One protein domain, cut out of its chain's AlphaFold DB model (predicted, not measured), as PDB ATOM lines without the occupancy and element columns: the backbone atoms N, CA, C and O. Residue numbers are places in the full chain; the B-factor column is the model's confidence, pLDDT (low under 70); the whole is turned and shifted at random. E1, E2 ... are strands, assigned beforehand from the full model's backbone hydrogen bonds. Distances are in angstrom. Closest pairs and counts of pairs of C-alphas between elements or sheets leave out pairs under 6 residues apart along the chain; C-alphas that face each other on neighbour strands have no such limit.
ATOM      1  N   CYS A 716     193.606 144.939 212.980       84.81
ATOM      2  CA  CYS A 716     194.770 145.815 212.910       84.81
ATOM      3  C   CYS A 716     194.347 147.210 212.448       84.81
ATOM      4  O   CYS A 716     193.782 147.340 211.363       84.81
ATOM      5  N   LYS A 717     194.658 148.255 213.213       87.25
ATOM      6  CA  LYS A 717     194.398 149.650 212.833       87.25
ATOM      7  C   LYS A 717     195.702 150.443 212.772       87.25
ATOM      8  O   LYS A 717     196.565 150.260 213.629       87.25
ATOM      9  N   GLU A 718     195.857 151.288 211.755       88.25
ATOM     10  CA  GLU A 718     197.026 152.164 211.629       88.25
ATOM     11  C   GLU A 718     196.901 153.402 212.534       88.25
ATOM     12  O   GLU A 718     195.831 154.006 212.658       88.25
ATOM     13  N   TYR A 719     198.013 153.752 213.172       84.56
ATOM     14  CA  TYR A 719     198.191 154.887 214.069       84.56
ATOM     15  C   TYR A 719     199.511 155.587 213.726       84.56
ATOM     16  O   TYR A 719     200.469 154.952 213.284       84.56
ATOM     17  N   TRP A 720     199.560 156.901 213.920       86.56
ATOM     18  CA  TRP A 720     200.774 157.695 213.741       86.56
ATOM     19  C   TRP A 720     201.532 157.775 215.071       86.56
ATOM     20  O   TRP A 720     200.926 158.131 216.082       86.56
ATOM     21  N   SER A 721     202.826 157.441 215.084       84.12
ATOM     22  CA  SER A 721     203.713 157.794 216.201       84.12
ATOM     23  C   SER A 721     204.235 159.211 215.973       84.12
ATOM     24  O   SER A 721     204.884 159.466 214.957       84.12
ATOM     25  N   GLU A 722     203.951 160.130 216.898       82.62
ATOM     26  CA  GLU A 722     204.530 161.480 216.868       82.62
ATOM     27  C   GLU A 722     206.021 161.462 217.241       82.62
ATOM     28  O   GLU A 722     206.791 162.226 216.662       82.62
ATOM     29  N   ASP A 723     206.435 160.543 218.123       78.88
ATOM     30  CA  ASP A 723     207.822 160.397 218.583       78.88
ATOM     31  C   ASP A 723     208.757 159.862 217.478       78.88
ATOM     32  O   ASP A 723     209.881 160.342 217.323       78.88
ATOM     33  N   ASP A 724     208.287 158.892 216.683       77.81
ATOM     34  CA  ASP A 724     209.079 158.242 215.622       77.81
ATOM     35  C   ASP A 724     208.825 158.823 214.218       77.81
ATOM     36  O   ASP A 724     209.541 158.485 213.274       77.81
ATOM     37  N   ALA A 725     207.784 159.650 214.053       82.88
ATOM     38  CA  ALA A 725     207.278 160.144 212.765       82.88
ATOM     39  C   ALA A 725     206.988 159.031 211.725       82.88
ATOM     40  O   ALA A 725     207.230 159.191 210.523       82.88
ATOM     41  N   VAL A 726     206.471 157.884 212.186       84.31
ATOM     42  CA  VAL A 726     206.186 156.688 211.371       84.31
ATOM     43  C   VAL A 726     204.817 156.088 211.727       84.31
ATOM     44  O   VAL A 726     204.390 156.086 212.882       84.31
ATOM     45  N   TRP A 727     204.129 155.538 210.719       83.25
ATOM     46  CA  TRP A 727     202.901 154.753 210.892       83.25
ATOM     47  C   TRP A 727     203.191 153.373 211.494       83.25
ATOM     48  O   TRP A 727     203.949 152.591 210.914       83.25
ATOM     49  N   PHE A 728     202.509 153.030 212.587       87.12
ATOM     50  CA  PHE A 728     202.479 151.679 213.149       87.12
ATOM     51  C   PHE A 728     201.064 151.092 213.117       87.12
ATOM     52  O   PHE A 728     200.067 151.807 213.051       87.12
ATOM     53  N   TYR A 729     200.975 149.767 213.163       89.06
ATOM     54  CA  TYR A 729     199.728 149.015 213.063       89.06
ATOM     55  C   TYR A 729     199.488 148.279 214.377       89.06
ATOM     56  O   TYR A 729     200.199 147.327 214.695       89.06
ATOM     57  N   HIS A 730     198.501 148.730 215.146       82.94
ATOM     58  CA  HIS A 730     198.128 148.127 216.421       82.94
ATOM     59  C   HIS A 730     197.060 147.048 216.200       82.94
ATOM     60  O   HIS A 730     195.976 147.347 215.690       82.94
ATOM     61  N   ASP A 731     197.335 145.808 216.601       87.25
ATOM     62  CA  ASP A 731     196.339 144.733 216.616       87.25
ATOM     63  C   ASP A 731     195.517 144.754 217.911       87.25
ATOM     64  O   ASP A 731     196.016 144.472 219.000       87.25
ATOM     65  N   HIS A 732     194.220 145.033 217.789       79.25
ATOM     66  CA  HIS A 732     193.284 145.059 218.910       79.25
ATOM     67  C   HIS A 732     192.990 143.679 219.534       79.25
ATOM     68  O   HIS A 732     192.344 143.646 220.581       79.25
ATOM     69  N   GLN A 733     193.430 142.553 218.947       80.06
ATOM     70  CA  GLN A 733     193.307 141.228 219.586       80.06
ATOM     71  C   GLN A 733     194.540 140.802 220.389       80.06
ATOM     72  O   GLN A 733     194.370 140.242 221.472       80.06
ATOM     73  N   SER A 734     195.758 141.041 219.896       81.62
ATOM     74  CA  SER A 734     196.995 140.691 220.619       81.62
ATOM     75  C   SER A 734     197.574 141.821 221.474       81.62
ATOM     76  O   SER A 734     198.385 141.543 222.355       81.62
ATOM     77  N   GLY A 735     197.190 143.079 221.230       80.69
ATOM     78  CA  GLY A 735     197.817 144.254 221.848       80.69
ATOM     79  C   GLY A 735     199.229 144.546 221.322       80.69
ATOM     80  O   GLY A 735     199.958 145.328 221.927       80.69
ATOM     81  N   ALA A 736     199.642 143.900 220.226       83.19
ATOM     82  CA  ALA A 736     200.948 144.109 219.615       83.19
ATOM     83  C   ALA A 736     200.916 145.253 218.587       83.19
ATOM     84  O   ALA A 736     200.035 145.317 217.726       83.19
ATOM     85  N   SER A 737     201.931 146.117 218.648       86.00
ATOM     86  CA  SER A 737     202.211 147.136 217.632       86.00
ATOM     87  C   SER A 737     203.242 146.622 216.628       86.00
ATOM     88  O   SER A 737     204.339 146.209 217.004       86.00
ATOM     89  N   TYR A 738     202.904 146.682 215.342       84.38
ATOM     90  CA  TYR A 738     203.765 146.271 214.234       84.38
ATOM     91  C   TYR A 738     204.172 147.480 213.387       84.38
ATOM     92  O   TYR A 738     203.322 148.224 212.911       84.38
ATOM     93  N   TRP A 739     205.470 147.641 213.124       85.44
ATOM     94  CA  TRP A 739     206.022 148.723 212.287       85.44
ATOM     95  C   TRP A 739     206.007 148.416 210.777       85.44
ATOM     96  O   TRP A 739     206.574 149.148 209.971       85.44
ATOM     97  N   VAL A 740     205.375 147.308 210.378       83.19
ATOM     98  CA  VAL A 740     205.255 146.849 208.987       83.19
ATOM     99  C   VAL A 740     203.782 146.513 208.716       83.19
ATOM    100  O   VAL A 740     203.176 145.849 209.561       83.19
ATOM    101  N   PRO A 741     203.195 146.922 207.571       84.31
ATOM    102  CA  PRO A 741     201.784 146.676 207.266       84.31
ATOM    103  C   PRO A 741     201.393 145.185 207.360       84.31
ATOM    104  O   PRO A 741     201.968 144.359 206.642       84.31
ATOM    105  N   PRO A 742     200.405 144.807 208.196       84.69
ATOM    106  CA  PRO A 742     200.004 143.413 208.361       84.69
ATOM    107  C   PRO A 742     199.488 142.777 207.062       84.69
ATOM    108  O   PRO A 742     198.496 143.209 206.475       84.69
ATOM    109  N   ALA A 743     200.103 141.663 206.649       80.50
ATOM    110  CA  ALA A 743     199.761 140.934 205.418       80.50
ATOM    111  C   ALA A 743     198.357 140.274 205.415       80.50
ATOM    112  O   ALA A 743     197.953 139.654 204.428       80.50
ATOM    113  N   LEU A 744     197.604 140.382 206.515       80.94
ATOM    114  CA  LEU A 744     196.199 139.968 206.619       80.94
ATOM    115  C   LEU A 744     195.216 141.103 206.267       80.94
ATOM    116  O   LEU A 744     194.026 140.840 206.075       80.94
ATOM    117  N   GLY A 745     195.714 142.333 206.114       85.62
ATOM    118  CA  GLY A 745     194.924 143.551 205.969       85.62
ATOM    119  C   GLY A 745     194.875 144.379 207.255       85.62
ATOM    120  O   GLY A 745     195.203 143.884 208.333       85.62
ATOM    121  N   TYR A 746     194.472 145.641 207.128       87.81
ATOM    122  CA  TYR A 746     194.402 146.616 208.217       87.81
ATOM    123  C   TYR A 746     193.398 147.741 207.910       87.81
ATOM    124  O   TYR A 746     193.007 147.957 206.761       87.81
ATOM    125  N   THR A 747     192.986 148.467 208.945       87.31
ATOM    126  CA  THR A 747     192.106 149.639 208.883       87.31
ATOM    127  C   THR A 747     192.940 150.910 208.835       87.31
ATOM    128  O   THR A 747     193.806 151.108 209.690       87.31
ATOM    129  N   LYS A 748     192.662 151.780 207.864       86.69
ATOM    130  CA  LYS A 748     193.311 153.083 207.732       86.69
ATOM    131  C   LYS A 748     192.846 154.112 208.759       86.69
ATOM    132  O   LYS A 748     191.736 154.007 209.286       86.69
ATOM    133  N   ALA A 749     193.641 155.165 208.946       80.25
ATOM    134  CA  ALA A 749     193.242 156.364 209.682       80.25
ATOM    135  C   ALA A 749     191.963 156.984 209.081       80.25
ATOM    136  O   ALA A 749     191.044 157.334 209.818       80.25
ATOM    137  N   ASP A 750     191.851 156.970 207.746       77.31
ATOM    138  CA  ASP A 750     190.677 157.403 206.966       77.31
ATOM    139  C   ASP A 750     189.414 156.531 207.167       77.31
ATOM    140  O   ASP A 750     188.383 156.774 206.540       77.31
ATOM    141  N   GLY A 751     189.485 155.445 207.948       77.62
ATOM    142  CA  GLY A 751     188.391 154.476 208.110       77.62
ATOM    143  C   GLY A 751     188.180 153.529 206.918       77.62
ATOM    144  O   GLY A 751     187.192 152.795 206.880       77.62
ATOM    145  N   SER A 752     189.095 153.511 205.943       84.25
ATOM    146  CA  SER A 752     189.065 152.565 204.818       84.25
ATOM    147  C   SER A 752     189.825 151.268 205.140       84.25
ATOM    148  O   SER A 752     190.903 151.283 205.727       84.25
ATOM    149  N   LEU A 753     189.267 150.114 204.772       85.00
ATOM    150  CA  LEU A 753     189.842 148.793 205.043       85.00
ATOM    151  C   LEU A 753     190.729 148.338 203.882       85.00
ATOM    152  O   LEU A 753     190.239 148.091 202.777       85.00
ATOM    153  N   VAL A 754     192.022 148.144 204.133       87.19
ATOM    154  CA  VAL A 754     192.940 147.476 203.204       87.19
ATOM    155  C   VAL A 754     192.854 145.972 203.445       87.19
ATOM    156  O   VAL A 754     193.241 145.481 204.501       87.19
ATOM    157  N   LEU A 755     192.345 145.205 202.481       86.88
ATOM    158  CA  LEU A 755     192.292 143.742 202.596       86.88
ATOM    159  C   LEU A 755     193.648 143.089 202.275       86.88
ATOM    160  O   LEU A 755     194.420 143.624 201.483       86.88
ATOM    161  N   GLN A 756     193.860 141.853 202.751       82.69
ATOM    162  CA  GLN A 756     194.986 140.959 202.402       82.69
ATOM    163  C   GLN A 756     195.379 140.926 200.905       82.69
ATOM    164  O   GLN A 756     196.523 140.643 200.568       82.69
ATOM    165  N   ASN A 757     194.447 141.187 199.983       80.62
ATOM    166  CA  ASN A 757     194.706 141.212 198.538       80.62
ATOM    167  C   ASN A 757     195.018 142.614 197.974       80.62
ATOM    168  O   ASN A 757     194.839 142.839 196.774       80.62
ATOM    169  N   GLY A 758     195.425 143.558 198.828       77.69
ATOM    170  CA  GLY A 758     195.791 144.932 198.473       77.69
ATOM    171  C   GLY A 758     194.617 145.832 198.079       77.69
ATOM    172  O   GLY A 758     194.832 146.964 197.652       77.69
ATOM    173  N   LYS A 759     193.367 145.358 198.181       83.44
ATOM    174  CA  LYS A 759     192.189 146.152 197.808       83.44
ATOM    175  C   LYS A 759     191.673 146.951 198.992       83.44
ATOM    176  O   LYS A 759     191.247 146.367 199.987       83.44
ATOM    177  N   ILE A 760     191.667 148.269 198.824       83.56
ATOM    178  CA  ILE A 760     191.036 149.231 199.728       83.56
ATOM    179  C   ILE A 760     189.516 149.189 199.509       83.56
ATOM    180  O   ILE A 760     189.058 149.163 198.362       83.56
ATOM    181  N   ILE A 761     188.739 149.131 200.589       82.81
ATOM    182  CA  ILE A 761     187.270 149.115 200.588       82.81
ATOM    183  C   ILE A 761     186.771 149.918 201.797       82.81
ATOM    184  O   ILE A 761     187.255 149.711 202.903       82.81
ATOM    185  N   GLU A 762     185.783 150.789 201.617       76.94
ATOM    186  CA  GLU A 762     185.062 151.432 202.729       76.94
ATOM    187  C   GLU A 762     184.411 150.387 203.659       76.94
ATOM    188  O   GLU A 762     183.938 149.338 203.197       76.94
ATOM    189  N   ASP A 763     184.382 150.649 204.971       68.12
ATOM    190  CA  ASP A 763     183.787 149.712 205.927       68.12
ATOM    191  C   ASP A 763     182.258 149.590 205.701       68.12
ATOM    192  O   ASP A 763     181.543 150.596 205.703       68.12
TER     193      ASP A 763
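What this domain is: This is residues 716 to 763 of the 921 residues of the protein "C2H2-type domain-containing protein" of Albugo candida (UniProt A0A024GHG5). A meander of three short strands, E3, E4 and E5, each the antiparallel neighbour of the one before, sits beside a longer hairpin, E1 and E2, with E3 next to E1. The 48 printed residues include no named helix and five named strands, E1 to E5 in order; the class is all strand, with 22 residues, under half, in named elements. The whole is compact, with a radius of gyration of the C-alphas of 10.5 A and spans of 29 by 21 by 15 A.

How they stand to each other: E4, residues 752 to 755, forms hairpins with E3, residues 745 to 747 (N 746 to O 754, 2.9 A), and E5, residues 760 to 762 (N 753 to O 761, 2.8 A). E1, residues 716 to 721, forms a hairpin with E2, residues 726 to 731, at 147 degrees; N 719 and O 728 are 2.8 A apart. The closest C-alphas of E1 and E3 are those of Lys 717 and Thr 747, 4.6 A. E1 and E4 are apart.

Where its parts are: E1 measures 15.3 A from C-alpha 716 at (194.770, 145.815, 212.910), E2 16.4 A. E5 ends at C-alpha 762, (185.062, 151.432, 202.729).

The domain as a whole: The printed part has no cut. The link from E2 to E3 is long. Residue 763 is under 70 in pLDDT.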